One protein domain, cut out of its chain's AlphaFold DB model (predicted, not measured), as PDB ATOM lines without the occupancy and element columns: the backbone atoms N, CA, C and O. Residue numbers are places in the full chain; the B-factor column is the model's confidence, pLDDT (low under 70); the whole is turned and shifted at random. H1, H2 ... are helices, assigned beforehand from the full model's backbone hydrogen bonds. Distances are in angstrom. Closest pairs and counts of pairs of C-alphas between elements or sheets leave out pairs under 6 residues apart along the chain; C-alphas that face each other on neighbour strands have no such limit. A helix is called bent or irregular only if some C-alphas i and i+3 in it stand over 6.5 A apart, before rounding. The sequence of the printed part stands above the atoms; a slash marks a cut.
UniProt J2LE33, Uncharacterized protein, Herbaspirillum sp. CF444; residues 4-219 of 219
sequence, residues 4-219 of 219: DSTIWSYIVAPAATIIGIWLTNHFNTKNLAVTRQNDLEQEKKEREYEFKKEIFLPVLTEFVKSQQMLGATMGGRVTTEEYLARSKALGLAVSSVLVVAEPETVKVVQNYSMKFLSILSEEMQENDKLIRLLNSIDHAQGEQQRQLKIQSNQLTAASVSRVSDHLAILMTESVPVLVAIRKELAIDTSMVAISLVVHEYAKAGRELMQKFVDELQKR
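What this domain is: This is residues 4 to 219 of the 219 residues of an uncharacterized protein of Herbaspirillum sp. CF444 (UniProt J2LE33). A very long helix, H1, sticks out as an arm with residues 4 to 44; its other end joins H2, H3 and H4a in an up-and-down bundle, each running against the one before. H5 folds back along H4a. The printed part has 216 residues with five named helices, H1 to H5: all helix, extended, radius of gyration of the C-alphas 31.5 A, spans 129 by 31 by 26 A.

How they stand to each other: H1, residues 4 to 73, touches H2, residues 80 to 100, with residues 52 to 66 alone; the closest C-alphas, of Val 59 and Ala 93, are 5.0 A apart. H2 forms a hairpin with H3, residues 103 to 139, at a shallow tilt of 6 degrees; the closest C-alphas are those of Leu 98 and Val 106, 5.9 A. H4, residues 142 to 184, one helix by its hydrogen bonds, is bent: C-alphas 173 and 176 are 6.5 A apart, and arms H4a, residues 142 to 173, and H4b, residues 176 to 184, stand at 44 degrees. H4a touches H5, residues 191 to 216, at Ala 168 and Ala 202, the closest C-alphas, 4.9 A. Every O i to N i+4 pair is within hydrogen-bond range in H4a, H4b and H5, but 62 of 66 in H1, 13 of 17 in H2 and 30 of 33 in H3.

Where its parts are: H1 runs 103.0 A from C-alpha 4 at (42.119, -63.443, 26.480) to C-alpha 73 at (-22.522, 9.722, -6.334), and H3 is 53.9 A long from first to last C-alpha; H5 ends at C-alpha 216 at (-35.555, 4.910, -14.781).

The domain as a whole: The printed part has no cut; residues 4 to 9 are under pLDDT 70.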
ATOM      1  N   ASP A   4      41.867 -64.677  27.238       57.94
ATOM      2  CA  ASP A   4      42.119 -63.443  26.480       57.94
ATOM      3  C   ASP A   4      40.846 -62.842  25.870       57.94
ATOM      4  O   ASP A   4      40.754 -61.629  25.693       57.94
ATOM      5  N   SER A   5      39.816 -63.656  25.607       60.69
ATOM      6  CA  SER A   5      38.539 -63.169  25.065       60.69
ATOM      7  C   SER A   5      37.752 -62.320  26.066       60.69
ATOM      8  O   SER A   5      37.003 -61.432  25.665       60.69
ATOM      9  N   THR A   6      37.920 -62.572  27.365       61.16
ATOM     10  CA  THR A   6      37.144 -61.914  28.423       61.16
ATOM     11  C   THR A   6      37.668 -60.505  28.705       61.16
ATOM     12  O   THR A   6      36.888 -59.574  28.865       61.16
ATOM     13  N   ILE A   7      38.991 -60.307  28.685       65.31
ATOM     14  CA  ILE A   7      39.609 -58.983  28.886       65.31
ATOM     15  C   ILE A   7      39.255 -58.045  27.724       65.31
ATOM     16  O   ILE A   7      38.895 -56.888  27.945       65.31
ATOM     17  N   TRP A   8      39.262 -58.561  26.491       63.16
ATOM     18  CA  TRP A   8      38.815 -57.805  25.321       63.16
ATOM     19  C   TRP A   8      37.326 -57.441  25.390       63.16
ATOM     20  O   TRP A   8      36.968 -56.323  25.019       63.16
ATOM     21  N   SER A   9      36.455 -58.303  25.932       62.62
ATOM     22  CA  SER A   9      35.030 -57.967  26.068       62.62
ATOM     23  C   SER A   9      34.773 -56.859  27.097       62.62
ATOM     24  O   SER A   9      33.880 -56.039  26.885       62.62
ATOM     25  N   TYR A  10      35.569 -56.783  28.173       71.44
ATOM     26  CA  TYR A  10      35.448 -55.728  29.189       71.44
ATOM     27  C   TYR A  10      35.920 -54.348  28.718       71.44
ATOM     28  O   TYR A  10      35.476 -53.348  29.272       71.44
ATOM     29  N   ILE A  11      36.780 -54.269  27.699       74.94
ATOM     30  CA  ILE A  11      37.297 -52.992  27.173       74.94
ATOM     31  C   ILE A  11      36.492 -52.528  25.954       74.94
ATOM     32  O   ILE A  11      36.160 -51.347  25.830       74.94
ATOM     33  N   VAL A  12      36.135 -53.454  25.061       76.38
ATOM     34  CA  VAL A  12      35.449 -53.124  23.804       76.38
ATOM     35  C   VAL A  12      34.007 -52.687  24.049       76.38
ATOM     36  O   VAL A  12      33.553 -51.736  23.414       76.38
ATOM     37  N   ALA A  13      33.291 -53.318  24.986       72.25
ATOM     38  CA  ALA A  13      31.892 -52.974  25.239       72.25
ATOM     39  C   ALA A  13      31.704 -51.537  25.790       72.25
ATOM     40  O   ALA A  13      30.877 -50.800  25.241       72.25
ATOM     41  N   PRO A  14      32.482 -51.059  26.785       80.62
ATOM     42  CA  PRO A  14      32.415 -49.665  27.228       80.62
ATOM     43  C   PRO A  14      32.870 -48.668  26.161       80.62
ATOM     44  O   PRO A  14      32.224 -47.637  25.989       80.62
ATOM     45  N   ALA A  15      33.932 -48.972  25.404       77.75
ATOM     46  CA  ALA A  15      34.406 -48.096  24.332       77.75
ATOM     47  C   ALA A  15      33.348 -47.927  23.228       77.75
ATOM     48  O   ALA A  15      33.052 -46.802  22.825       77.75
ATOM     49  N   ALA A  16      32.713 -49.023  22.800       76.19
ATOM     50  CA  ALA A  16      31.609 -48.986  21.844       76.19
ATOM     51  C   ALA A  16      30.401 -48.202  22.385       76.19
ATOM     52  O   ALA A  16      29.785 -47.436  21.647       76.19
ATOM     53  N   THR A  17      30.101 -48.329  23.682       82.69
ATOM     54  CA  THR A  17      29.019 -47.574  24.338       82.69
ATOM     55  C   THR A  17      29.319 -46.073  24.374       82.69
ATOM     56  O   THR A  17      28.459 -45.270  24.019       82.69
ATOM     57  N   ILE A  18      30.542 -45.676  24.738       85.00
ATOM     58  CA  ILE A  18      30.966 -44.266  24.764       85.00
ATOM     59  C   ILE A  18      30.930 -43.667  23.354       85.00
ATOM     60  O   ILE A  18      30.392 -42.575  23.172       85.00
ATOM     61  N   ILE A  19      31.443 -44.391  22.354       84.94
ATOM     62  CA  ILE A  19      31.389 -43.967  20.948       84.94
ATOM     63  C   ILE A  19      29.932 -43.834  20.493       84.94
ATOM     64  O   ILE A  19      29.588 -42.831  19.875       84.94
ATOM     65  N   GLY A  20      29.063 -44.784  20.849       81.06
ATOM     66  CA  GLY A  20      27.633 -44.740  20.538       81.06
ATOM     67  C   GLY A  20      26.918 -43.530  21.146       81.06
ATOM     68  O   GLY A  20      26.180 -42.837  20.443       81.06
ATOM     69  N   ILE A  21      27.175 -43.221  22.422       85.88
ATOM     70  CA  ILE A  21      26.623 -42.036  23.104       85.88
ATOM     71  C   ILE A  21      27.152 -40.750  22.462       85.88
ATOM     72  O   ILE A  21      26.378 -39.824  22.216       85.88
ATOM     73  N   TRP A  22      28.450 -40.690  22.155       88.81
ATOM     74  CA  TRP A  22      29.062 -39.522  21.521       88.81
ATOM     75  C   TRP A  22      28.494 -39.272  20.121       88.81
ATOM     76  O   TRP A  22      28.082 -38.149  19.833       88.81
ATOM     77  N   LEU A  23      28.386 -40.312  19.283       82.19
ATOM     78  CA  LEU A  23      27.780 -40.215  17.952       82.19
ATOM     79  C   LEU A  23      26.325 -39.740  18.059       82.19
ATOM     80  O   LEU A  23      25.928 -38.805  17.368       82.19
ATOM     81  N   THR A  24      25.546 -40.342  18.962       85.81
ATOM     82  CA  THR A  24      24.129 -40.003  19.162       85.81
ATOM     83  C   THR A  24      23.959 -38.551  19.611       85.81
ATOM     84  O   THR A  24      23.151 -37.820  19.042       85.81
ATOM     85  N   ASN A  25      24.765 -38.083  20.568       86.44
ATOM     86  CA  ASN A  25      24.738 -36.689  21.015       86.44
ATOM     87  C   ASN A  25      25.195 -35.717  19.919       86.44
ATOM     88  O   ASN A  25      24.612 -34.640  19.775       86.44
ATOM     89  N   HIS A  26      26.198 -36.082  19.117       84.50
ATOM     90  CA  HIS A  26      26.667 -35.259  18.002       84.50
ATOM     91  C   HIS A  26      25.609 -35.119  16.892       84.50
ATOM     92  O   HIS A  26      25.347 -34.014  16.417       84.50
ATOM     93  N   PHE A  27      24.941 -36.212  16.509       81.06
ATOM     94  CA  PHE A  27      23.867 -36.161  15.512       81.06
ATOM     95  C   PHE A  27      22.616 -35.455  16.044       81.06
ATOM     96  O   PHE A  27      22.033 -34.639  15.330       81.06
ATOM     97  N   ASN A  28      22.241 -35.688  17.305       84.62
ATOM     98  CA  ASN A  28      21.111 -34.995  17.923       84.62
ATOM     99  C   ASN A  28      21.358 -33.486  17.998       84.62
ATOM    100  O   ASN A  28      20.511 -32.717  17.559       84.62
ATOM    101  N   THR A  29      22.523 -33.033  18.469       83.50
ATOM    102  CA  THR A  29      22.828 -31.589  18.540       83.50
ATOM    103  C   THR A  29      22.802 -30.912  17.169       83.50
ATOM    104  O   THR A  29      22.238 -29.824  17.045       83.50
ATOM    105  N   LYS A  30      23.322 -31.567  16.120       83.50
ATOM    106  CA  LYS A  30      23.240 -31.055  14.743       83.50
ATOM    107  C   LYS A  30      21.792 -30.948  14.252       83.50
ATOM    108  O   LYS A  30      21.415 -29.920  13.697       83.50
ATOM    109  N   ASN A  31      20.974 -31.972  14.490       84.62
ATOM    110  CA  ASN A  31      19.564 -31.974  14.093       84.62
ATOM    111  C   ASN A  31      18.743 -30.933  14.868       84.62
ATOM    112  O   ASN A  31      17.899 -30.262  14.274       84.62
ATOM    113  N   LEU A  32      19.019 -30.740  16.163       87.44
ATOM    114  CA  LEU A  32      18.393 -29.685  16.966       87.44
ATOM    115  C   LEU A  32      18.741 -28.287  16.439       87.44
ATOM    116  O   LEU A  32      17.863 -27.434  16.380       87.44
ATOM    117  N   ALA A  33      19.994 -28.046  16.038       87.12
ATOM    118  CA  ALA A  33      20.401 -26.757  15.480       87.12
ATOM    119  C   ALA A  33      19.689 -26.453  14.151       87.12
ATOM    120  O   ALA A  33      19.181 -25.349  13.977       87.12
ATOM    121  N   VAL A  34      19.594 -27.442  13.253       90.44
ATOM    122  CA  VAL A  34      18.860 -27.314  11.980       90.44
ATOM    123  C   VAL A  34      17.368 -27.089  12.224       90.44
ATOM    124  O   VAL A  34      16.780 -26.205  11.613       90.44
ATOM    125  N   THR A  35      16.765 -27.842  13.148       89.56
ATOM    126  CA  THR A  35      15.344 -27.680  13.502       89.56
ATOM    127  C   THR A  35      15.086 -26.276  14.032       89.56
ATOM    128  O   THR A  35      14.232 -25.572  13.513       89.56
ATOM    129  N   ARG A  36      15.912 -25.806  14.975       91.50
ATOM    130  CA  ARG A  36      15.800 -24.457  15.531       91.50
ATOM    131  C   ARG A  36      15.980 -23.371  14.474       91.50
ATOM    132  O   ARG A  36      15.317 -22.344  14.544       91.50
ATOM    133  N   GLN A  37      16.889 -23.566  13.521       92.75
ATOM    134  CA  GLN A  37      17.058 -22.624  12.420       92.75
ATOM    135  C   GLN A  37      15.800 -22.570  11.544       92.75
ATOM    136  O   GLN A  37      15.325 -21.475  11.254       92.75
ATOM    137  N   ASN A  38      15.234 -23.724  11.183       93.19
ATOM    138  CA  ASN A  38      13.986 -23.789  10.424       93.19
ATOM    139  C   ASN A  38      12.823 -23.136  11.189       93.19
ATOM    140  O   ASN A  38      12.068 -22.375  10.590       93.19
ATOM    141  N   ASP A  39      12.723 -23.366  12.503       93.38
ATOM    142  CA  ASP A  39      11.704 -22.753  13.362       93.38
ATOM    143  C   ASP A  39      11.837 -21.222  13.373       93.38
ATOM    144  O   ASP A  39      10.853 -20.508  13.198       93.38
ATOM    145  N   LEU A  40      13.062 -20.696  13.510       93.31
ATOM    146  CA  LEU A  40      13.327 -19.251  13.473       93.31
ATOM    147  C   LEU A  40      13.024 -18.638  12.100       93.31
ATOM    148  O   LEU A  40      12.511 -17.519  12.014       93.31
ATOM    149  N   GLU A  41      13.350 -19.347  11.019       93.50
ATOM    150  CA  GLU A  41      13.019 -18.923   9.659       93.50
ATOM    151  C   GLU A  41      11.506 -18.914   9.426       93.50
ATOM    152  O   GLU A  41      10.989 -17.980   8.808       93.50
ATOM    153  N   GLN A  42      10.788 -19.909   9.946       92.19
ATOM    154  CA  GLN A  42       9.335 -19.971   9.870       92.19
ATOM    155  C   GLN A  42       8.684 -18.852  10.693       92.19
ATOM    156  O   GLN A  42       7.862 -18.113  10.158       92.19
ATOM    157  N   GLU A  43       9.120 -18.633  11.934       94.06
ATOM    158  CA  GLU A  43       8.629 -17.548  12.792       94.06
ATOM    159  C   GLU A  43       8.878 -16.170  12.156       94.06
ATOM    160  O   GLU A  43       8.051 -15.259  12.232       94.06
ATOM    161  N   LYS A  44      10.026 -15.990  11.490       92.50
ATOM    162  CA  LYS A  44      10.311 -14.762  10.741       92.50
ATOM    163  C   LYS A  44       9.327 -14.569   9.582       92.50
ATOM    164  O   LYS A  44       8.809 -13.464   9.439       92.50
ATOM    165  N   LYS A  45       9.059 -15.615   8.792       91.31
ATOM    166  CA  LYS A  45       8.087 -15.570   7.684       91.31
ATOM    167  C   LYS A  45       6.673 -15.280   8.179       91.31
ATOM    168  O   LYS A  45       5.981 -14.471   7.573       91.31
ATOM    169  N   GLU A  46       6.263 -15.892   9.286       92.69
ATOM    170  CA  GLU A  46       4.951 -15.660   9.898       92.69
ATOM    171  C   GLU A  46       4.803 -14.211  10.380       92.69
ATOM    172  O   GLU A  46       3.808 -13.557  10.070       92.69
ATOM    173  N   ARG A  47       5.821 -13.659  11.058       93.56
ATOM    174  CA  ARG A  47       5.824 -12.243  11.464       93.56
ATOM    175  C   ARG A  47       5.786 -11.288  10.279       93.56
ATOM    176  O   ARG A  47       5.066 -10.295  10.324       93.56
ATOM    177  N   GLU A  48       6.561 -11.568   9.235       92.31
ATOM    178  CA  GLU A  48       6.568 -10.750   8.022       92.31
ATOM    179  C   GLU A  48       5.208 -10.792   7.317       92.31
ATOM    180  O   GLU A  48       4.694  -9.750   6.914       92.31
ATOM    181  N   TYR A  49       4.598 -11.975   7.224       94.00
ATOM    182  CA  TYR A  49       3.259 -12.149   6.672       94.00
ATOM    183  C   TYR A  49       2.213 -11.346   7.453       94.00
ATOM    184  O   TYR A  49       1.468 -10.579   6.842       94.00
ATOM    185  N   GLU A  50       2.164 -11.484   8.781       95.25
ATOM    186  CA  GLU A  50       1.190 -10.758   9.605       95.25
ATOM    187  C   GLU A  50       1.397  -9.244   9.505       95.25
ATOM    188  O   GLU A  50       0.437  -8.511   9.273       95.25
ATOM    189  N   PHE A  51       2.646  -8.777   9.537       94.25
ATOM    190  CA  PHE A  51       2.950  -7.362   9.352       94.25
ATOM    191  C   PHE A  51       2.495  -6.841   7.978       94.25
ATOM    192  O   PHE A  51       1.799  -5.831   7.889       94.25
ATOM    193  N   LYS A  52       2.818  -7.541   6.884       94.69
ATOM    194  CA  LYS A  52       2.371  -7.152   5.536       94.69
ATOM    195  C   LYS A  52       0.846  -7.173   5.417       94.69
ATOM    196  O   LYS A  52       0.256  -6.271   4.826       94.69
ATOM    197  N   LYS A  53       0.184  -8.169   5.998       94.88
ATOM    198  CA  LYS A  53      -1.278  -8.295   6.020       94.88
ATOM    199  C   LYS A  53      -1.945  -7.138   6.767       94.88
ATOM    200  O   LYS A  53      -2.931  -6.600   6.262       94.88
ATOM    201  N   GLU A  54      -1.393  -6.716   7.905       95.62
ATOM    202  CA  GLU A  54      -1.843  -5.530   8.649       95.62
ATOM    203  C   GLU A  54      -1.753  -4.242   7.819       95.62
ATOM    204  O   GLU A  54      -2.564  -3.337   8.003       95.62
ATOM    205  N   ILE A  55      -0.821  -4.173   6.867       95.12
ATOM    206  CA  ILE A  55      -0.655  -3.027   5.968       95.12
ATOM    207  C   ILE A  55      -1.576  -3.109   4.745       95.12
ATOM    208  O   ILE A  55      -2.241  -2.130   4.399       95.12
ATOM    209  N   PHE A  56      -1.660  -4.268   4.089       96.06
ATOM    210  CA  PHE A  56      -2.416  -4.411   2.841       96.06
ATOM    211  C   PHE A  56      -3.930  -4.519   3.040       96.06
ATOM    212  O   PHE A  56      -4.695  -4.066   2.186       96.06
ATOM    213  N   LEU A  57      -4.402  -5.094   4.148       94.88
ATOM    214  CA  LEU A  57      -5.839  -5.254   4.371       94.88
ATOM    215  C   LEU A  57      -6.582  -3.905   4.511       94.88
ATOM    216  O   LEU A  57      -7.636  -3.745   3.880       94.88
ATOM    217  N   PRO A  58      -6.059  -2.899   5.242       95.88
ATOM    218  CA  PRO A  58      -6.625  -1.551   5.243       95.88
ATOM    219  C   PRO A  58      -6.679  -0.906   3.856       95.88
ATOM    220  O   PRO A  58      -7.668  -0.255   3.534       95.88
ATOM    221  N   VAL A  59      -5.667  -1.125   3.010       95.81
ATOM    222  CA  VAL A  59      -5.633  -0.607   1.630       95.81
ATOM    223  C   VAL A  59      -6.800  -1.158   0.819       95.81
ATOM    224  O   VAL A  59      -7.571  -0.398   0.235       95.81
ATOM    225  N   LEU A  60      -6.974  -2.482   0.831       95.25
ATOM    226  CA  LEU A  60      -8.093  -3.139   0.150       95.25
ATOM    227  C   LEU A  60      -9.440  -2.653   0.694       95.25
ATOM    228  O   LEU A  60     -10.368  -2.390  -0.071       95.25
ATOM    229  N   THR A  61      -9.530  -2.479   2.011       95.81
ATOM    230  CA  THR A  61     -10.732  -1.973   2.678       95.81
ATOM    231  C   THR A  61     -11.084  -0.558   2.216       95.81
ATOM    232  O   THR A  61     -12.242  -0.291   1.892       95.81
ATOM    233  N   GLU A  62     -10.113   0.353   2.152       96.12
ATOM    234  CA  GLU A  62     -10.366   1.719   1.690       96.12
ATOM    235  C   GLU A  62     -10.673   1.781   0.189       96.12
ATOM    236  O   GLU A  62     -11.501   2.601  -0.210       96.12
ATOM    237  N   PHE A  63     -10.131   0.883  -0.641       95.38
ATOM    238  CA  PHE A  63     -10.572   0.766  -2.037       95.38
ATOM    239  C   PHE A  63     -12.045   0.367  -2.146       95.38
ATOM    240  O   PHE A  63     -12.789   1.006  -2.888       95.38
ATOM    241  N   VAL A  64     -12.497  -0.628  -1.377       94.50
ATOM    242  CA  VAL A  64     -13.909  -1.050  -1.376       94.50
ATOM    243  C   VAL A  64     -14.820   0.082  -0.897       94.50
ATOM    244  O   VAL A  64     -15.819   0.385  -1.546       94.50
ATOM    245  N   LYS A  65     -14.469   0.760   0.203       95.25
ATOM    246  CA  LYS A  65     -15.252   1.908   0.699       95.25
ATOM    247  C   LYS A  65     -15.308   3.046  -0.316       95.25
ATOM    248  O   LYS A  65     -16.341   3.692  -0.464       95.25
ATOM    249  N   SER A  66     -14.213   3.287  -1.028       93.88
ATOM    250  CA  SER A  66     -14.177   4.321  -2.059       93.88
ATOM    251  C   SER A  66     -15.035   3.923  -3.268       93.88
ATOM    252  O   SER A  66     -15.772   4.759  -3.783       93.88
ATOM    253  N   GLN A  67     -15.040   2.648  -3.680       93.44
ATOM    254  CA  GLN A  67     -15.959   2.140  -4.714       93.44
ATOM    255  C   GLN A  67     -17.432   2.287  -4.304       93.44
ATOM    256  O   GLN A  67     -18.263   2.677  -5.119       93.44
ATOM    257  N   GLN A  68     -17.768   2.027  -3.038       92.88
ATOM    258  CA  GLN A  68     -19.122   2.255  -2.520       92.88
ATOM    259  C   GLN A  68     -19.517   3.732  -2.596       92.88
ATOM    260  O   GLN A  68     -20.644   4.052  -2.965       92.88
ATOM    261  N   MET A  69     -18.580   4.631  -2.293       94.69
ATOM    262  CA  MET A  69     -18.793   6.067  -2.428       94.69
ATOM    263  C   MET A  69     -19.008   6.480  -3.890       94.69
ATOM    264  O   MET A  69     -19.899   7.279  -4.154       94.69
ATOM    265  N   LEU A  70     -18.274   5.883  -4.836       94.50
ATOM    266  CA  LEU A  70     -18.529   6.062  -6.269       94.50
ATOM    267  C   LEU A  70     -19.947   5.608  -6.650       94.50
ATOM    268  O   LEU A  70     -20.605   6.237  -7.463       94.50
ATOM    269  N   GLY A  71     -20.468   4.551  -6.027       93.25
ATOM    270  CA  GLY A  71     -21.872   4.173  -6.200       93.25
ATOM    271  C   GLY A  71     -22.854   5.199  -5.615       93.25
ATOM    272  O   GLY A  71     -23.933   5.422  -6.160       93.25
ATOM    273  N   ALA A  72     -22.491   5.853  -4.513       93.56
ATOM    274  CA  ALA A  72     -23.338   6.847  -3.859       93.56
ATOM    275  C   ALA A  72     -23.449   8.169  -4.644       93.56
ATOM    276  O   ALA A  72     -24.468   8.857  -4.512       93.56
ATOM    277  N   THR A  73     -22.466   8.510  -5.490       95.56
ATOM    278  CA  THR A  73     -22.522   9.722  -6.334       95.56
ATOM    279  C   THR A  73     -23.681   9.676  -7.331       95.56
ATOM    280  O   THR A  73     -24.273  10.716  -7.615       95.56
ATOM    281  N   MET A  74     -24.097   8.476  -7.767       92.69
ATOM    282  CA  MET A  74     -25.240   8.276  -8.673       92.69
ATOM    283  C   MET A  74     -26.544   8.888  -8.151       92.69
ATOM    284  O   MET A  74     -27.423   9.260  -8.927       92.69
ATOM    285  N   GLY A  75     -26.689   8.965  -6.825       90.69
ATOM    286  CA  GLY A  75     -27.875   9.498  -6.167       90.69
ATOM    287  C   GLY A  75     -27.766  10.959  -5.742       90.69
ATOM    288  O   GLY A  75     -28.713  11.448  -5.133       90.69
ATOM    289  N   GLY A  76     -26.635  11.632  -5.984       92.00
ATOM    290  CA  GLY A  76     -26.420  12.994  -5.490       92.00
ATOM    291  C   GLY A  76     -26.370  13.043  -3.962       92.00
ATOM    292  O   GLY A  76     -26.960  13.929  -3.354       92.00
ATOM    293  N   ARG A  77     -25.779  12.028  -3.320       87.69
ATOM    294  CA  ARG A  77     -25.809  11.859  -1.853       87.69
ATOM    295  C   ARG A  77     -24.475  12.110  -1.175       87.69
ATOM    296  O   ARG A  77     -24.390  11.958   0.036       87.69
ATOM    297  N   VAL A  78     -23.446  12.434  -1.945       95.25
ATOM    298  CA  VAL A  78     -22.085  12.536  -1.431       95.25
ATOM    299  C   VAL A  78     -21.731  13.997  -1.236       95.25
ATOM    300  O   VAL A  78     -21.823  14.800  -2.159       95.25
ATOM    301  N   THR A  79     -21.313  14.359  -0.037       95.31
ATOM    302  CA  THR A  79     -20.862  15.718   0.266       95.31
ATOM    303  C   THR A  79     -19.380  15.900  -0.066       95.31
ATOM    304  O   THR A  79     -18.595  14.948  -0.101       95.31
ATOM    305  N   THR A  80     -18.953  17.151  -0.261       94.19
ATOM    306  CA  THR A  80     -17.528  17.480  -0.426       94.19
ATOM    307  C   THR A  80     -16.703  17.052   0.791       94.19
ATOM    308  O   THR A  80     -15.573  16.598   0.637       94.19
ATOM    309  N   GLU A  81     -17.260  17.162   2.000       95.75
ATOM    310  CA  GLU A  81     -16.588  16.741   3.232       95.75
ATOM    311  C   GLU A  81     -16.349  15.227   3.254       95.75
ATOM    312  O   GLU A  81     -15.221  14.790   3.489       95.75
ATOM    313  N   GLU A  82     -17.370  14.426   2.931       95.38
ATOM    314  CA  GLU A  82     -17.233  12.969   2.814       95.38
ATOM    315  C   GLU A  82     -16.195  12.583   1.755       95.38
ATOM    316  O   GLU A  82     -15.384  11.683   1.990       95.38
ATOM    317  N   TYR A  83     -16.161  13.301   0.627       94.94
ATOM    318  CA  TYR A  83     -15.147  13.107  -0.409       94.94
ATOM    319  C   TYR A  83     -13.729  13.374   0.076       94.94
ATOM    320  O   TYR A  83     -12.839  12.540  -0.133       94.94
ATOM    321  N   LEU A  84     -13.503  14.497   0.750       96.25
ATOM    322  CA  LEU A  84     -12.186  14.836   1.279       96.25
ATOM    323  C   LEU A  84     -11.757  13.849   2.368       96.25
ATOM    324  O   LEU A  84     -10.610  13.393   2.368       96.25
ATOM    325  N   ALA A  85     -12.677  13.468   3.257       95.81
ATOM    326  CA  ALA A  85     -12.421  12.488   4.305       95.81
ATOM    327  C   ALA A  85     -12.031  11.124   3.718       95.81
ATOM    328  O   ALA A  85     -11.031  10.534   4.140       95.81
ATOM    329  N   ARG A  86     -12.766  10.642   2.706       94.06
ATOM    330  CA  ARG A  86     -12.475   9.361   2.051       94.06
ATOM    331  C   ARG A  86     -11.172   9.401   1.263       94.06
ATOM    332  O   ARG A  86     -10.360   8.491   1.404       94.06
ATOM    333  N   SER A  87     -10.935  10.464   0.498       95.06
ATOM    334  CA  SER A  87      -9.700  10.635  -0.281       95.06
ATOM    335  C   SER A  87      -8.469  10.663   0.625       95.06
ATOM    336  O   SER A  87      -7.462  10.019   0.330       95.06
ATOM    337  N   LYS A  88      -8.564  11.341   1.778       96.69
ATOM    338  CA  LYS A  88      -7.512  11.340   2.800       96.69
ATOM    339  C   LYS A  88      -7.291   9.944   3.385       96.69
ATOM    340  O   LYS A  88      -6.143   9.524   3.499       96.69
ATOM    341  N   ALA A  89      -8.358   9.233   3.748       96.38
ATOM    342  CA  ALA A  89      -8.258   7.879   4.297       96.38
ATOM    343  C   ALA A  89      -7.593   6.911   3.305       96.38
ATOM    344  O   ALA A  89      -6.666   6.194   3.678       96.38
ATOM    345  N   LEU A  90      -7.998   6.959   2.033       96.00
ATOM    346  CA  LEU A  90      -7.391   6.163   0.971       96.00
ATOM    347  C   LEU A  90      -5.916   6.525   0.762       96.00
ATOM    348  O   LEU A  90      -5.074   5.635   0.678       96.00
ATOM    349  N   GLY A  91      -5.585   7.819   0.720       95.56
ATOM    350  CA  GLY A  91      -4.205   8.286   0.581       95.56
ATOM    351  C   GLY A  91      -3.302   7.807   1.722       95.56
ATOM    352  O   GLY A  91      -2.195   7.336   1.469       95.56
ATOM    353  N   LEU A  92      -3.791   7.857   2.965       96.00
ATOM    354  CA  LEU A  92      -3.070   7.340   4.132       96.00
ATOM    355  C   LEU A  92      -2.863   5.826   4.040       96.00
ATOM    356  O   LEU A  92      -1.740   5.362   4.232       96.00
ATOM    357  N   ALA A  93      -3.902   5.066   3.688       96.06
ATOM    358  CA  ALA A  93      -3.784   3.623   3.510       96.06
ATOM    359  C   ALA A  93      -2.783   3.276   2.396       96.06
ATOM    360  O   ALA A  93      -1.897   2.461   2.592       96.06
ATOM    361  N   VAL A  94      -2.845   3.939   1.243       96.19
ATOM    362  CA  VAL A  94      -1.900   3.688   0.143       96.19
ATOM    363  C   VAL A  94      -0.472   4.103   0.511       96.19
ATOM    364  O   VAL A  94       0.480   3.466   0.070       96.19
ATOM    365  N   SER A  95      -0.296   5.125   1.349       95.69
ATOM    366  CA  SER A  95       1.039   5.548   1.784       95.69
ATOM    367  C   SER A  95       1.758   4.507   2.645       95.69
ATOM    368  O   SER A  95       2.981   4.434   2.588       95.69
ATOM    369  N   SER A  96       1.042   3.658   3.391       95.19
ATOM    370  CA  SER A  96       1.686   2.622   4.210       95.19
ATOM    371  C   SER A  96       2.318   1.512   3.362       95.19
ATOM    372  O   SER A  96       3.312   0.916   3.772       95.19
ATOM    373  N   VAL A  97       1.828   1.305   2.134       95.69
ATOM    374  CA  VAL A  97       2.419   0.371   1.162       95.69
ATOM    375  C   VAL A  97       3.857   0.755   0.810       95.69
ATOM    376  O   VAL A  97       4.690  -0.129   0.633       95.69
ATOM    377  N   LEU A  98       4.183   2.055   0.785       92.56
ATOM    378  CA  LEU A  98       5.539   2.547   0.491       92.56
ATOM    379  C   LEU A  98       6.599   2.075   1.488       92.56
ATOM    380  O   LEU A  98       7.783   2.104   1.170       92.56
ATOM    381  N   VAL A  99       6.184   1.699   2.696       92.00
ATOM    382  CA  VAL A  99       7.104   1.347   3.780       92.00
ATOM    383  C   VAL A  99       7.538  -0.116   3.694       92.00
ATOM    384  O   VAL A  99       8.634  -0.448   4.136       92.00
ATOM    385  N   VAL A 100       6.687  -0.993   3.153       91.56
ATOM    386  CA  VAL A 100       6.830  -2.449   3.330       91.56
ATOM    387  C   VAL A 100       6.858  -3.247   2.033       91.56
ATOM    388  O   VAL A 100       7.271  -4.403   2.057       91.56
ATOM    389  N   ALA A 101       6.380  -2.671   0.930       95.75
ATOM    390  CA  ALA A 101       6.188  -3.390  -0.320       95.75
ATOM    391  C   ALA A 101       7.356  -3.197  -1.292       95.75
ATOM    392  O   ALA A 101       8.078  -2.197  -1.247       95.75
ATOM    393  N   GLU A 102       7.504  -4.141  -2.217       96.31
ATOM    394  CA  GLU A 102       8.435  -4.044  -3.333       96.31
ATOM    395  C   GLU A 102       8.067  -2.864  -4.257       96.31
ATOM    396  O   GLU A 102       6.884  -2.517  -4.394       96.31
ATOM    397  N   PRO A 103       9.051  -2.234  -4.932       97.12
ATOM    398  CA  PRO A 103       8.812  -1.092  -5.820       97.12
ATOM    399  C   PRO A 103       7.738  -1.344  -6.888       97.12
ATOM    400  O   PRO A 103       6.958  -0.451  -7.227       97.12
ATOM    401  N   GLU A 104       7.665  -2.566  -7.409       96.69
ATOM    402  CA  GLU A 104       6.674  -3.001  -8.386       96.69
ATOM    403  C   GLU A 104       5.260  -2.977  -7.795       96.69
ATOM    404  O   GLU A 104       4.340  -2.455  -8.435       96.69
ATOM    405  N   THR A 105       5.092  -3.476  -6.566       97.50
ATOM    406  CA  THR A 105       3.823  -3.446  -5.826       97.50
ATOM    407  C   THR A 105       3.404  -2.012  -5.530       97.50
ATOM    408  O   THR A 105       2.263  -1.629  -5.803       97.50
ATOM    409  N   VAL A 106       4.333  -1.190  -5.031       97.75
ATOM    410  CA  VAL A 106       4.101   0.239  -4.784       97.75
ATOM    411  C   VAL A 106       3.568   0.911  -6.047       97.75
ATOM    412  O   VAL A 106       2.531   1.574  -6.009       97.75
ATOM    413  N   LYS A 107       4.243   0.701  -7.181       97.94
ATOM    414  CA  LYS A 107       3.885   1.320  -8.458       97.94
ATOM    415  C   LYS A 107       2.469   0.956  -8.895       97.94
ATOM    416  O   LYS A 107       1.710   1.845  -9.279       97.94
ATOM    417  N   VAL A 108       2.094  -0.326  -8.851       97.94
ATOM    418  CA  VAL A 108       0.749  -0.738  -9.291       97.94
ATOM    419  C   VAL A 108      -0.341  -0.226  -8.351       97.94
ATOM    420  O   VAL A 108      -1.364   0.263  -8.830       97.94
ATOM    421  N   VAL A 109      -0.112  -0.251  -7.033       97.69
ATOM    422  CA  VAL A 109      -1.073   0.252  -6.039       97.69
ATOM    423  C   VAL A 109      -1.265   1.764  -6.183       97.69
ATOM    424  O   VAL A 109      -2.399   2.244  -6.181       97.69
ATOM    425  N   GLN A 110      -0.179   2.524  -6.348       97.12
ATOM    426  CA  GLN A 110      -0.244   3.974  -6.527       97.12
ATOM    427  C   GLN A 110      -0.934   4.365  -7.831       97.12
ATOM    428  O   GLN A 110      -1.803   5.234  -7.816       97.12
ATOM    429  N   ASN A 111      -0.596   3.708  -8.944       97.50
ATOM    430  CA  ASN A 111      -1.241   3.973 -10.229       97.50
ATOM    431  C   ASN A 111      -2.748   3.723 -10.159       97.50
ATOM    432  O   ASN A 111      -3.535   4.549 -10.622       97.50
ATOM    433  N   TYR A 112      -3.151   2.615  -9.537       97.75
ATOM    434  CA  TYR A 112      -4.559   2.312  -9.329       97.75
ATOM    435  C   TYR A 112      -5.242   3.348  -8.426       97.75
ATOM    436  O   TYR A 112      -6.311   3.840  -8.772       97.75
ATOM    437  N   SER A 113      -4.602   3.753  -7.323       97.31
ATOM    438  CA  SER A 113      -5.118   4.796  -6.427       97.31
ATOM    439  C   SER A 113      -5.309   6.142  -7.131       97.31
ATOM    440  O   SER A 113      -6.369   6.753  -7.017       97.31
ATOM    441  N   MET A 114      -4.334   6.586  -7.928       96.81
ATOM    442  CA  MET A 114      -4.453   7.830  -8.697       96.81
ATOM    443  C   MET A 114      -5.578   7.756  -9.732       96.81
ATOM    444  O   MET A 114      -6.365   8.694  -9.848       96.81
ATOM    445  N   LYS A 115      -5.693   6.632 -10.451       97.06
ATOM    446  CA  LYS A 115      -6.782   6.413 -11.412       97.06
ATOM    447  C   LYS A 115      -8.145   6.427 -10.721       97.06
ATOM    448  O   LYS A 115      -9.076   7.057 -11.215       97.06
ATOM    449  N   PHE A 116      -8.237   5.785  -9.559       96.44
ATOM    450  CA  PHE A 116      -9.428   5.795  -8.720       96.44
ATOM    451  C   PHE A 116      -9.816   7.219  -8.306       96.44
ATOM    452  O   PHE A 116     -10.962   7.624  -8.493       96.44
ATOM    453  N   LEU A 117      -8.868   7.992  -7.770       96.00
ATOM    454  CA  LEU A 117      -9.114   9.361  -7.317       96.00
ATOM    455  C   LEU A 117      -9.500  10.301  -8.467       96.00
ATOM    456  O   LEU A 117     -10.359  11.155  -8.268       96.00
ATOM    457  N   SER A 118      -8.929  10.122  -9.664       96.75
ATOM    458  CA  SER A 118      -9.336  10.868 -10.867       96.75
ATOM    459  C   SER A 118     -10.808  10.625 -11.191       96.75
ATOM    460  O   SER A 118     -11.591  11.569 -11.248       96.75
ATOM    461  N   ILE A 119     -11.199   9.353 -11.299       97.19
ATOM    462  CA  ILE A 119     -12.582   8.947 -11.578       97.19
ATOM    463  C   ILE A 119     -13.539   9.474 -10.503       97.19
ATOM    464  O   ILE A 119     -14.594  10.019 -10.816       97.19
ATOM    465  N   LEU A 120     -13.170   9.350  -9.225       95.44
ATOM    466  CA  LEU A 120     -14.003   9.847  -8.134       95.44
ATOM    467  C   LEU A 120     -14.162  11.372  -8.199       95.44
ATOM    468  O   LEU A 120     -15.260  11.879  -7.993       95.44
ATOM    469  N   SER A 121     -13.092  12.108  -8.510       95.69
ATOM    470  CA  SER A 121     -13.147  13.562  -8.670       95.69
ATOM    471  C   SER A 121     -14.033  13.988  -9.843       95.69
ATOM    472  O   SER A 121     -14.673  15.037  -9.756       95.69
ATOM    473  N   GLU A 122     -14.062  13.223 -10.932       95.94
ATOM    474  CA  GLU A 122     -14.948  13.468 -12.075       95.94
ATOM    475  C   GLU A 122     -16.415  13.241 -11.683       95.94
ATOM    476  O   GLU A 122     -17.254  14.118 -11.893       95.94
ATOM    477  N   GLU A 123     -16.723  12.127 -11.013       95.88
ATOM    478  CA  GLU A 123     -18.089  11.839 -10.556       95.88
ATOM    479  C   GLU A 123     -18.580  12.802  -9.469       95.88
ATOM    480  O   GLU A 123     -19.776  13.082  -9.395       95.88
ATOM    481  N   MET A 124     -17.687  13.376  -8.659       95.81
ATOM    482  CA  MET A 124     -18.067  14.410  -7.693       95.81
ATOM    483  C   MET A 124     -18.609  15.678  -8.364       95.81
ATOM    484  O   MET A 124     -19.559  16.275  -7.857       95.81
ATOM    485  N   GLN A 125     -18.075  16.070  -9.523       94.38
ATOM    486  CA  GLN A 125     -18.591  17.233 -10.260       94.38
ATOM    487  C   GLN A 125     -20.024  16.997 -10.752       94.38
ATOM    488  O   GLN A 125     -20.847  17.912 -10.782       94.38
ATOM    489  N   GLU A 126     -20.331  15.760 -11.134       94.81
ATOM    490  CA  GLU A 126     -21.660  15.352 -11.585       94.81
ATOM    491  C   GLU A 126     -22.635  15.195 -10.413       94.81
ATOM    492  O   GLU A 126     -23.783  15.639 -10.492       94.81
ATOM    493  N   ASN A 127     -22.158  14.655  -9.292       96.06
ATOM    494  CA  ASN A 127     -22.889  14.597  -8.032       96.06
ATOM    495  C   ASN A 127     -23.330  15.996  -7.567       96.06
ATOM    496  O   ASN A 127     -24.491  16.174  -7.206       96.06
ATOM    497  N   ASP A 128     -22.463  17.007  -7.663       95.56
ATOM    498  CA  ASP A 128     -22.808  18.387  -7.294       95.56
ATOM    499  C   ASP A 128     -23.919  18.974  -8.177       95.56
ATOM    500  O   ASP A 128     -24.792  19.702  -7.689       95.56
ATOM    501  N   LYS A 129     -23.922  18.652  -9.478       95.00
ATOM    502  CA  LYS A 129     -25.010  19.048 -10.390       95.00
ATOM    503  C   LYS A 129     -26.330  18.412  -9.957       95.00
ATOM    504  O   LYS A 129     -27.349  19.102  -9.916       95.00
ATOM    505  N   LEU A 130     -26.301  17.128  -9.606       95.50
ATOM    506  CA  LEU A 130     -27.481  16.397  -9.159       95.50
ATOM    507  C   LEU A 130     -28.005  16.928  -7.816       95.50
ATOM    508  O   LEU A 130     -29.201  17.175  -7.703       95.50
ATOM    509  N   ILE A 131     -27.133  17.219  -6.847       95.81
ATOM    510  CA  ILE A 131     -27.509  17.850  -5.568       95.81
ATOM    511  C   ILE A 131     -28.231  19.181  -5.801       95.81
ATOM    512  O   ILE A 131     -29.303  19.418  -5.246       95.81
ATOM    513  N   ARG A 132     -27.676  20.059  -6.649       95.00
ATOM    514  CA  ARG A 132     -28.299  21.360  -6.958       95.00
ATOM    515  C   ARG A 132     -29.683  21.195  -7.577       95.00
ATOM    516  O   ARG A 132     -30.592  21.966  -7.269       95.00
ATOM    517  N   LEU A 133     -29.836  20.202  -8.447       95.12
ATOM    518  CA  LEU A 133     -31.101  19.908  -9.100       95.12
ATOM    519  C   LEU A 133     -32.138  19.370  -8.107       95.12
ATOM    520  O   LEU A 133     -33.263  19.861  -8.097       95.12
ATOM    521  N   LEU A 134     -31.746  18.442  -7.231       94.25
ATOM    522  CA  LEU A 134     -32.600  17.915  -6.162       94.25
ATOM    523  C   LEU A 134     -33.070  19.029  -5.216       94.25
ATOM    524  O   LEU A 134     -34.271  19.184  -5.013       94.25
ATOM    525  N   ASN A 135     -32.162  19.896  -4.765       94.62
ATOM    526  CA  ASN A 135     -32.523  21.055  -3.940       94.62
ATOM    527  C   ASN A 135     -33.483  22.015  -4.670       94.62
ATOM    528  O   ASN A 135     -34.360  22.621  -4.060       94.62
ATOM    529  N   SER A 136     -33.348  22.157  -5.993       95.06
ATOM    530  CA  SER A 136     -34.258  22.990  -6.793       95.06
ATOM    531  C   SER A 136     -35.660  22.376  -6.904       95.06
ATOM    532  O   SER A 136     -36.646  23.112  -6.952       95.06
ATOM    533  N   ILE A 137     -35.772  21.042  -6.922       94.69
ATOM    534  CA  ILE A 137     -37.057  20.319  -6.935       94.69
ATOM    535  C   ILE A 137     -37.832  20.548  -5.636       94.69
ATOM    536  O   ILE A 137     -39.058  20.687  -5.691       94.69
ATOM    537  N   ASP A 138     -37.138  20.611  -4.499       93.62
ATOM    538  CA  ASP A 138     -37.749  20.805  -3.177       93.62
ATOM    539  C   ASP A 138     -38.424  22.178  -3.028       93.62
ATOM    540  O   ASP A 138     -39.362  22.338  -2.246       93.62
ATOM    541  N   HIS A 139     -37.991  23.164  -3.816       93.31
ATOM    542  CA  HIS A 139     -38.540  24.522  -3.811       93.31
ATOM    543  C   HIS A 139     -39.475  24.828  -4.992       93.31
ATOM    544  O   HIS A 139     -40.135  25.868  -4.998       93.31
ATOM    545  N   ALA A 140     -39.553  23.950  -5.994       94.25
ATOM    546  CA  ALA A 140     -40.377  24.156  -7.182       94.25
ATOM    547  C   ALA A 140     -41.822  23.662  -6.995       94.25
ATOM    548  O   ALA A 140     -42.089  22.714  -6.256       94.25
ATOM    549  N   GLN A 141     -42.764  24.261  -7.731       94.81
ATOM    550  CA  GLN A 141     -44.178  23.864  -7.730       94.81
ATOM    551  C   GLN A 141     -44.736  23.705  -9.148       94.81
ATOM    552  O   GLN A 141     -44.207  24.253 -10.117       94.81
ATOM    553  N   GLY A 142     -45.827  22.945  -9.261       94.69
ATOM    554  CA  GLY A 142     -46.572  22.781 -10.507       94.69
ATOM    555  C   GLY A 142     -45.724  22.205 -11.642       94.69
ATOM    556  O   GLY A 142     -45.035  21.197 -11.478       94.69
ATOM    557  N   GLU A 143     -45.787  22.846 -12.805       92.88
ATOM    558  CA  GLU A 143     -45.104  22.382 -14.015       92.88
ATOM    559  C   GLU A 143     -43.576  22.467 -13.901       92.88
ATOM    560  O   GLU A 143     -42.874  21.556 -14.332       92.88
ATOM    561  N   GLN A 144     -43.042  23.491 -13.227       93.81
ATOM    562  CA  GLN A 144     -41.597  23.625 -13.018       93.81
ATOM    563  C   GLN A 144     -41.027  22.436 -12.235       93.81
ATOM    564  O   GLN A 144     -39.976  21.904 -12.588       93.81
ATOM    565  N   GLN A 145     -41.739  21.969 -11.204       95.12
ATOM    566  CA  GLN A 145     -41.309  20.808 -10.425       95.12
ATOM    567  C   GLN A 145     -41.291  19.528 -11.269       95.12
ATOM    568  O   GLN A 145     -40.401  18.694 -11.107       95.12
ATOM    569  N   ARG A 146     -42.258  19.364 -12.184       92.06
ATOM    570  CA  ARG A 146     -42.298  18.221 -13.107       92.06
ATOM    571  C   ARG A 146     -41.103  18.231 -14.056       92.06
ATOM    572  O   ARG A 146     -40.433  17.210 -14.175       92.06
ATOM    573  N   GLN A 147     -40.793  19.381 -14.653       93.81
ATOM    574  CA  GLN A 147     -39.649  19.531 -15.559       93.81
ATOM    575  C   GLN A 147     -38.317  19.220 -14.859       93.81
ATOM    576  O   GLN A 147     -37.509  18.452 -15.378       93.81
ATOM    577  N   LEU A 148     -38.117  19.729 -13.638       94.81
ATOM    578  CA  LEU A 148     -36.905  19.447 -12.860       94.81
ATOM    579  C   LEU A 148     -36.789  17.963 -12.472       94.81
ATOM    580  O   LEU A 148     -35.693  17.411 -12.505       94.81
ATOM    581  N   LYS A 149     -37.905  17.286 -12.159       93.50
ATOM    582  CA  LYS A 149     -37.912  15.835 -11.894       93.50
ATOM    583  C   LYS A 149     -37.510  15.018 -13.122       93.50
ATOM    584  O   LYS A 149     -36.705  14.102 -12.988       93.50
ATOM    585  N   ILE A 150     -38.015  15.369 -14.307       92.44
ATOM    586  CA  ILE A 150     -37.617  14.716 -15.566       92.44
ATOM    587  C   ILE A 150     -36.115  14.907 -15.801       92.44
ATOM    588  O   ILE A 150     -35.401  13.937 -16.059       92.44
ATOM    589  N   GLN A 151     -35.616  16.135 -15.638       93.81
ATOM    590  CA  GLN A 151     -34.190  16.431 -15.765       93.81
ATOM    591  C   GLN A 151     -33.347  15.646 -14.744       93.81
ATOM    592  O   GLN A 151     -32.275  15.149 -15.085       93.81
ATOM    593  N   SER A 152     -33.834  15.489 -13.508       94.19
ATOM    594  CA  SER A 152     -33.151  14.711 -12.469       94.19
ATOM    595  C   SER A 152     -33.083  13.239 -12.834       94.19
ATOM    596  O   SER A 152     -32.013  12.652 -12.728       94.19
ATOM    597  N   ASN A 153     -34.178  12.651 -13.321       92.19
ATOM    598  CA  ASN A 153     -34.188  11.256 -13.763       92.19
ATOM    599  C   ASN A 153     -33.200  11.031 -14.915       92.19
ATOM    600  O   ASN A 153     -32.465  10.045 -14.903       92.19
ATOM    601  N   GLN A 154     -33.134  11.959 -15.876       92.19
ATOM    602  CA  GLN A 154     -32.168  11.907 -16.978       92.19
ATOM    603  C   GLN A 154     -30.720  11.990 -16.477       92.19
ATOM    604  O   GLN A 154     -29.873  11.209 -16.913       92.19
ATOM    605  N   LEU A 155     -30.432  12.901 -15.542       93.81
ATOM    606  CA  LEU A 155     -29.092  13.055 -14.978       93.81
ATOM    607  C   LEU A 155     -28.686  11.844 -14.126       93.81
ATOM    608  O   LEU A 155     -27.559  11.367 -14.250       93.81
ATOM    609  N   THR A 156     -29.601  11.300 -13.320       94.06
ATOM    610  CA  THR A 156     -29.384  10.062 -12.560       94.06
ATOM    611  C   THR A 156     -29.128   8.885 -13.498       94.06
ATOM    612  O   THR A 156     -28.159   8.163 -13.297       94.06
ATOM    613  N   ALA A 157     -29.925   8.713 -14.555       92.94
ATOM    614  CA  ALA A 157     -29.713   7.658 -15.548       92.94
ATOM    615  C   ALA A 157     -28.330   7.771 -16.222       92.94
ATOM    616  O   ALA A 157     -27.613   6.778 -16.340       92.94
ATOM    617  N   ALA A 158     -27.923   8.987 -16.601       93.88
ATOM    618  CA  ALA A 158     -26.598   9.240 -17.163       93.88
ATOM    619  C   ALA A 158     -25.471   8.948 -16.158       93.88
ATOM    620  O   ALA A 158     -24.463   8.344 -16.524       93.88
ATOM    621  N   SER A 159     -25.643   9.334 -14.890       94.31
ATOM    622  CA  SER A 159     -24.664   9.062 -13.835       94.31
ATOM    623  C   SER A 159     -24.538   7.568 -13.545       94.31
ATOM    624  O   SER A 159     -23.418   7.076 -13.453       94.31
ATOM    625  N   VAL A 160     -25.645   6.818 -13.507       94.50
ATOM    626  CA  VAL A 160     -25.610   5.355 -13.354       94.50
ATOM    627  C   VAL A 160     -24.809   4.705 -14.476       94.50
ATOM    628  O   VAL A 160     -23.953   3.865 -14.203       94.50
ATOM    629  N   SER A 161     -25.047   5.104 -15.729       93.75
ATOM    630  CA  SER A 161     -24.302   4.568 -16.872       93.75
ATOM    631  C   SER A 161     -22.799   4.838 -16.743       93.75
ATOM    632  O   SER A 161     -22.000   3.913 -16.874       93.75
ATOM    633  N   ARG A 162     -22.403   6.080 -16.427       95.12
ATOM    634  CA  ARG A 162     -20.984   6.444 -16.273       95.12
ATOM    635  C   ARG A 162     -20.318   5.730 -15.106       95.12
ATOM    636  O   ARG A 162     -19.259   5.135 -15.282       95.12
ATOM    637  N   VAL A 163     -20.946   5.738 -13.929       95.12
ATOM    638  CA  VAL A 163     -20.426   5.054 -12.738       95.12
ATOM    639  C   VAL A 163     -20.284   3.558 -12.999       95.12
ATOM    640  O   VAL A 163     -19.288   2.962 -12.601       95.12
ATOM    641  N   SER A 164     -21.232   2.947 -13.711       94.00
ATOM    642  CA  SER A 164     -21.157   1.545 -14.122       94.00
ATOM    643  C   SER A 164     -19.926   1.259 -14.994       94.00
ATOM    644  O   SER A 164     -19.197   0.294 -14.741       94.00
ATOM    645  N   ASP A 165     -19.640   2.113 -15.978       94.69
ATOM    646  CA  ASP A 165     -18.449   1.985 -16.826       94.69
ATOM    647  C   ASP A 165     -17.154   2.205 -16.034       94.69
ATOM    648  O   ASP A 165     -16.210   1.414 -16.129       94.69
ATOM    649  N   HIS A 166     -17.127   3.229 -15.184       96.00
ATOM    650  CA  HIS A 166     -16.009   3.524 -14.294       96.00
ATOM    651  C   HIS A 166     -15.717   2.377 -13.321       96.00
ATOM    652  O   HIS A 166     -14.559   1.989 -13.162       96.00
ATOM    653  N   LEU A 167     -16.747   1.778 -12.720       92.94
ATOM    654  CA  LEU A 167     -16.599   0.601 -11.867       92.94
ATOM    655  C   LEU A 167     -16.030  -0.582 -12.652       92.94
ATOM    656  O   LEU A 167     -15.112  -1.232 -12.163       92.94
ATOM    657  N   ALA A 168     -16.494  -0.839 -13.877       92.00
ATOM    658  CA  ALA A 168     -15.956  -1.927 -14.697       92.00
ATOM    659  C   ALA A 168     -14.465  -1.731 -15.039       92.00
ATOM    660  O   ALA A 168     -13.682  -2.689 -14.995       92.00
ATOM    661  N   ILE A 169     -14.060  -0.490 -15.332       94.19
ATOM    662  CA  ILE A 169     -12.652  -0.124 -15.539       94.19
ATOM    663  C   ILE A 169     -11.860  -0.370 -14.255       94.19
ATOM    664  O   ILE A 169     -10.862  -1.086 -14.282       94.19
ATOM    665  N   LEU A 170     -12.311   0.173 -13.123       94.94
ATOM    666  CA  LEU A 170     -11.617   0.045 -11.841       94.94
ATOM    667  C   LEU A 170     -11.514  -1.406 -11.374       94.94
ATOM    668  O   LEU A 170     -10.473  -1.817 -10.874       94.94
ATOM    669  N   MET A 171     -12.547  -2.212 -11.590       92.50
ATOM    670  CA  MET A 171     -12.501  -3.643 -11.310       92.50
ATOM    671  C   MET A 171     -11.399  -4.313 -12.127       92.50
ATOM    672  O   MET A 171     -10.533  -4.966 -11.552       92.50
ATOM    673  N   THR A 172     -11.356  -4.084 -13.438       92.44
ATOM    674  CA  THR A 172     -10.313  -4.652 -14.307       92.44
ATOM    675  C   THR A 172      -8.906  -4.216 -13.873       92.44
ATOM    676  O   THR A 172      -8.002  -5.042 -13.758       92.44
ATOM    677  N   GLU A 173      -8.736  -2.935 -13.550       94.44
ATOM    678  CA  GLU A 173      -7.468  -2.341 -13.101       94.44
ATOM    679  C   GLU A 173      -7.079  -2.736 -11.668       94.44
ATOM    680  O   GLU A 173      -5.930  -2.569 -11.266       94.44
ATOM    681  N   SER A 174      -8.008  -3.297 -10.891       95.12
ATOM    682  CA  SER A 174      -7.704  -3.846  -9.568       95.12
ATOM    683  C   SER A 174      -6.976  -5.191  -9.648       95.12
ATOM    684  O   SER A 174      -6.308  -5.577  -8.690       95.12
ATOM    685  N   VAL A 175      -7.044  -5.905 -10.783       95.62
ATOM    686  CA  VAL A 175      -6.428  -7.237 -10.918       95.62
ATOM    687  C   VAL A 175      -4.915  -7.203 -10.672       95.62
ATOM    688  O   VAL A 175      -4.451  -7.980  -9.836       95.62
ATOM    689  N   PRO A 176      -4.121  -6.322 -11.315       96.38
ATOM    690  CA  PRO A 176      -2.687  -6.237 -11.044       96.38
ATOM    691  C   PRO A 176      -2.377  -5.896  -9.583       96.38
ATOM    692  O   PRO A 176      -1.414  -6.422  -9.031       96.38
ATOM    693  N   VAL A 177      -3.212  -5.072  -8.941       96.38
ATOM    694  CA  VAL A 177      -3.073  -4.713  -7.522       96.38
ATOM    695  C   VAL A 177      -3.292  -5.927  -6.626       96.38
ATOM    696  O   VAL A 177      -2.457  -6.221  -5.775       96.38
ATOM    697  N   LEU A 178      -4.377  -6.674  -6.845       95.56
ATOM    698  CA  LEU A 178      -4.675  -7.900  -6.101       95.56
ATOM    699  C   LEU A 178      -3.581  -8.951  -6.292       95.56
ATOM    700  O   LEU A 178      -3.190  -9.615  -5.334       95.56
ATOM    701  N   VAL A 179      -3.069  -9.092  -7.517       95.81
ATOM    702  CA  VAL A 179      -1.980 -10.025  -7.818       95.81
ATOM    703  C   VAL A 179      -0.692  -9.617  -7.107       95.81
ATOM    704  O   VAL A 179      -0.049 -10.472  -6.504       95.81
ATOM    705  N   ALA A 180      -0.324  -8.336  -7.143       96.06
ATOM    706  CA  ALA A 180       0.874  -7.840  -6.470       96.06
ATOM    707  C   ALA A 180       0.784  -8.014  -4.947       96.06
ATOM    708  O   ALA A 180       1.672  -8.610  -4.349       96.06
ATOM    709  N   ILE A 181      -0.338  -7.624  -4.332       95.31
ATOM    710  CA  ILE A 181      -0.555  -7.797  -2.887       95.31
ATOM    711  C   ILE A 181      -0.501  -9.277  -2.486       95.31
ATOM    712  O   ILE A 181       0.103  -9.626  -1.477       95.31
ATOM    713  N   ARG A 182      -1.106 -10.183  -3.259       95.12
ATOM    714  CA  ARG A 182      -1.045 -11.614  -2.927       95.12
ATOM    715  C   ARG A 182       0.366 -12.189  -3.069       95.12
ATOM    716  O   ARG A 182       0.734 -13.039  -2.261       95.12
ATOM    717  N   LYS A 183       1.157 -11.712  -4.038       95.00
ATOM    718  CA  LYS A 183       2.577 -12.082  -4.169       95.00
ATOM    719  C   LYS A 183       3.390 -11.644  -2.954       95.00
ATOM    720  O   LYS A 183       4.139 -12.456  -2.424       95.00
ATOM    721  N   GLU A 184       3.182 -10.422  -2.470       94.31
ATOM    722  CA  GLU A 184       3.824  -9.914  -1.245       94.31
ATOM    723  C   GLU A 184       3.535 -10.777  -0.015       94.31
ATOM    724  O   GLU A 184       4.374 -10.903   0.876       94.31
ATOM    725  N   LEU A 185       2.345 -11.380   0.014       93.81
ATOM    726  CA  LEU A 185       1.871 -12.268   1.071       93.81
ATOM    727  C   LEU A 185       2.236 -13.745   0.836       93.81
ATOM    728  O   LEU A 185       1.755 -14.605   1.570       93.81
ATOM    729  N   ALA A 186       3.045 -14.051  -0.185       92.88
ATOM    730  CA  ALA A 186       3.402 -15.411  -0.597       92.88
ATOM    731  C   ALA A 186       2.184 -16.334  -0.828       92.88
ATOM    732  O   ALA A 186       2.257 -17.549  -0.643       92.88
ATOM    733  N   ILE A 187       1.052 -15.761  -1.247       91.31
ATOM    734  CA  ILE A 187      -0.172 -16.498  -1.561       91.31
ATOM    735  C   ILE A 187      -0.111 -16.919  -3.030       91.31
ATOM    736  O   ILE A 187       0.068 -16.077  -3.915       91.31
ATOM    737  N   ASP A 188      -0.330 -18.207  -3.305       90.00
ATOM    738  CA  ASP A 188      -0.421 -18.699  -4.681       90.00
ATOM    739  C   ASP A 188      -1.510 -17.944  -5.456       90.00
ATOM    740  O   ASP A 188      -2.631 -17.730  -4.975       90.00
ATOM    741  N   THR A 189      -1.142 -17.446  -6.633       88.19
ATOM    742  CA  THR A 189      -1.919 -16.432  -7.337       88.19
ATOM    743  C   THR A 189      -1.837 -16.613  -8.841       88.19
ATOM    744  O   THR A 189      -0.816 -16.340  -9.469       88.19
ATOM    745  N   SER A 190      -2.971 -16.977  -9.436       91.88
ATOM    746  CA  SER A 190      -3.158 -16.976 -10.883       91.88
ATOM    747  C   SER A 190      -3.796 -15.664 -11.326       91.88
ATOM    748  O   SER A 190      -4.956 -15.385 -11.013       91.88
ATOM    749  N   MET A 191      -3.045 -14.866 -12.090       90.94
ATOM    750  CA  MET A 191      -3.569 -13.647 -12.715       90.94
ATOM    751  C   MET A 191      -4.774 -13.965 -13.602       90.94
ATOM    752  O   MET A 191      -5.771 -13.259 -13.542       90.94
ATOM    753  N   VAL A 192      -4.718 -15.071 -14.351       92.94
ATOM    754  CA  VAL A 192      -5.808 -15.517 -15.230       92.94
ATOM    755  C   VAL A 192      -7.073 -15.823 -14.430       92.94
ATOM    756  O   VAL A 192      -8.152 -15.369 -14.802       92.94
ATOM    757  N   ALA A 193      -6.948 -16.544 -13.310       91.88
ATOM    758  CA  ALA A 193      -8.099 -16.885 -12.476       91.88
ATOM    759  C   ALA A 193      -8.741 -15.635 -11.856       91.88
ATOM    760  O   ALA A 193      -9.959 -15.488 -11.893       91.88
ATOM    761  N   ILE A 194      -7.929 -14.706 -11.335       90.88
ATOM    762  CA  ILE A 194      -8.437 -13.447 -10.769       90.88
ATOM    763  C   ILE A 194      -9.084 -12.591 -11.862       90.88
ATOM    764  O   ILE A 194     -10.185 -12.088 -11.655       90.88
ATOM    765  N   SER A 195      -8.448 -12.459 -13.030       92.38
ATOM    766  CA  SER A 195      -9.008 -11.732 -14.172       92.38
ATOM    767  C   SER A 195     -10.374 -12.269 -14.583       92.38
ATOM    768  O   SER A 195     -11.273 -11.470 -14.828       92.38
ATOM    769  N   LEU A 196     -10.543 -13.593 -14.641       92.31
ATOM    770  CA  LEU A 196     -11.807 -14.216 -15.029       92.31
ATOM    771  C   LEU A 196     -12.925 -13.863 -14.045       92.31
ATOM    772  O   LEU A 196     -13.952 -13.329 -14.458       92.31
ATOM    773  N   VAL A 197     -12.681 -14.056 -12.746       91.31
ATOM    774  CA  VAL A 197     -13.648 -13.722 -11.690       91.31
ATOM    775  C   VAL A 197     -14.012 -12.238 -11.743       91.31
ATOM    776  O   VAL A 197     -15.185 -11.875 -11.785       91.31
ATOM    777  N   VAL A 198     -13.012 -11.358 -11.795       90.19
ATOM    778  CA  VAL A 198     -13.231  -9.908 -11.830       90.19
ATOM    779  C   VAL A 198     -14.015  -9.485 -13.073       90.19
ATOM    780  O   VAL A 198     -14.911  -8.647 -12.970       90.19
ATOM    781  N   HIS A 199     -13.718 -10.065 -14.236       89.50
ATOM    782  CA  HIS A 199     -14.415  -9.741 -15.477       89.50
ATOM    783  C   HIS A 199     -15.880 -10.193 -15.453       89.50
ATOM    784  O   HIS A 199     -16.755  -9.442 -15.887       89.50
ATOM    785  N   GLU A 200     -16.164 -11.378 -14.907       89.81
ATOM    786  CA  GLU A 200     -17.533 -11.871 -14.722       89.81
ATOM    787  C   GLU A 200     -18.341 -10.956 -13.797       89.81
ATOM    788  O   GLU A 200     -19.441 -10.534 -14.163       89.81
ATOM    789  N   TYR A 201     -17.778 -10.559 -12.651       87.12
ATOM    790  CA  TYR A 201     -18.441  -9.615 -11.748       87.12
ATOM    791  C   TYR A 201     -18.636  -8.235 -12.388       87.12
ATOM    792  O   TYR A 201     -19.707  -7.646 -12.249       87.12
ATOM    793  N   ALA A 202     -17.646  -7.719 -13.126       86.75
ATOM    794  CA  ALA A 202     -17.756  -6.432 -13.816       86.75
ATOM    795  C   ALA A 202     -18.818  -6.462 -14.928       86.75
ATOM    796  O   ALA A 202     -19.510  -5.472 -15.173       86.75
ATOM    797  N   LYS A 203     -18.967  -7.598 -15.618       89.94
ATOM    798  CA  LYS A 203     -20.030  -7.807 -16.605       89.94
ATOM    799  C   LYS A 203     -21.403  -7.862 -15.934       89.94
ATOM    800  O   LYS A 203     -22.285  -7.105 -16.327       89.94
ATOM    801  N   ALA A 204     -21.564  -8.689 -14.901       86.62
ATOM    802  CA  ALA A 204     -22.825  -8.818 -14.171       86.62
ATOM    803  C   ALA A 204     -23.265  -7.487 -13.535       86.62
ATOM    804  O   ALA A 204     -24.438  -7.121 -13.606       86.62
ATOM    805  N   GLY A 205     -22.319  -6.733 -12.966       85.62
ATOM    806  CA  GLY A 205     -22.567  -5.399 -12.419       85.62
ATOM    807  C   GLY A 205     -23.074  -4.416 -13.476       85.62
ATOM    808  O   GLY A 205     -24.081  -3.748 -13.247       85.62
ATOM    809  N   ARG A 206     -22.445  -4.382 -14.660       89.50
ATOM    810  CA  ARG A 206     -22.903  -3.545 -15.783       89.50
ATOM    811  C   ARG A 206     -24.302  -3.920 -16.259       89.50
ATOM    812  O   ARG A 206     -25.130  -3.041 -16.457       89.50
ATOM    813  N   GLU A 207     -24.589  -5.212 -16.404       90.75
ATOM    814  CA  GLU A 207     -25.919  -5.685 -16.812       90.75
ATOM    815  C   GLU A 207     -27.006  -5.306 -15.794       90.75
ATOM    816  O   GLU A 207     -28.110  -4.922 -16.183       90.75
ATOM    817  N   LEU A 208     -26.703  -5.384 -14.494       89.06
ATOM    818  CA  LEU A 208     -27.606  -4.945 -13.428       89.06
ATOM    819  C   LEU A 208     -27.875  -3.434 -13.510       89.06
ATOM    820  O   LEU A 208     -29.031  -3.015 -13.474       89.06
ATOM    821  N   MET A 209     -26.821  -2.624 -13.641       89.25
ATOM    822  CA  MET A 209     -26.945  -1.166 -13.726       89.25
ATOM    823  C   MET A 209     -27.684  -0.732 -14.991       89.25
ATOM    824  O   MET A 209     -28.533   0.152 -14.921       89.25
ATOM    825  N   GLN A 210     -27.449  -1.395 -16.126       90.94
ATOM    826  CA  GLN A 210     -28.169  -1.106 -17.365       90.94
ATOM    827  C   GLN A 210     -29.674  -1.349 -17.216       90.94
ATOM    828  O   GLN A 210     -30.471  -0.498 -17.599       90.94
ATOM    829  N   LYS A 211     -30.082  -2.458 -16.584       90.94
ATOM    830  CA  LYS A 211     -31.504  -2.711 -16.292       90.94
ATOM    831  C   LYS A 211     -32.114  -1.601 -15.436       90.94
ATOM    832  O   LYS A 211     -33.242  -1.190 -15.687       90.94
ATOM    833  N   PHE A 212     -31.367  -1.098 -14.454       87.88
ATOM    834  CA  PHE A 212     -31.811   0.020 -13.626       87.88
ATOM    835  C   PHE A 212     -31.963   1.320 -14.435       87.88
ATOM    836  O   PHE A 212     -32.958   2.026 -14.270       87.88
ATOM    837  N   VAL A 213     -31.036   1.615 -15.354       89.19
ATOM    838  CA  VAL A 213     -31.165   2.745 -16.295       89.19
ATOM    839  C   VAL A 213     -32.426   2.607 -17.149       89.19
ATOM    840  O   VAL A 213     -33.208   3.556 -17.238       89.19
ATOM    841  N   ASP A 214     -32.667   1.425 -17.718       90.31
ATOM    842  CA  ASP A 214     -33.837   1.159 -18.560       90.31
ATOM    843  C   ASP A 214     -35.157   1.320 -17.782       90.31
ATOM    844  O   ASP A 214     -36.177   1.717 -18.348       90.31
ATOM    845  N   GLU A 215     -35.169   1.007 -16.484       88.00
ATOM    846  CA  GLU A 215     -36.322   1.232 -15.606       88.00
ATOM    847  C   GLU A 215     -36.539   2.711 -15.279       88.00
ATOM    848  O   GLU A 215     -37.684   3.165 -15.265       88.00
ATOM    849  N   LEU A 216     -35.466   3.471 -15.036       80.38
ATOM    850  CA  LEU A 216     -35.555   4.910 -14.781       80.38
ATOM    851  C   LEU A 216     -36.082   5.676 -15.993       80.38
ATOM    852  O   LEU A 216     -36.886   6.584 -15.828       80.38
ATOM    853  N   GLN A 217     -35.675   5.292 -17.204       81.00
ATOM    854  CA  GLN A 217     -36.113   5.947 -18.441       81.00
ATOM    855  C   GLN A 217     -37.592   5.704 -18.781       81.00
ATOM    856  O   GLN A 217     -38.167   6.446 -19.573       81.00
ATOM    857  N   LYS A 218     -38.219   4.677 -18.194       85.31
ATOM    858  CA  LYS A 218     -39.651   4.383 -18.375       85.31
ATOM    859  C   LYS A 218     -40.566   5.217 -17.469       85.31
ATOM    860  O   LYS A 218     -41.780   5.150 -17.656       85.31
ATOM    861  N   ARG A 219     -40.016   5.925 -16.474       73.44
ATOM    862  CA  ARG A 219     -40.760   6.717 -15.479       73.44
ATOM    863  C   ARG A 219     -40.762   8.200 -15.819       73.44
ATOM    864  O   ARG A 219     -41.848   8.802 -15.679       73.44
TER     865      ARG A 219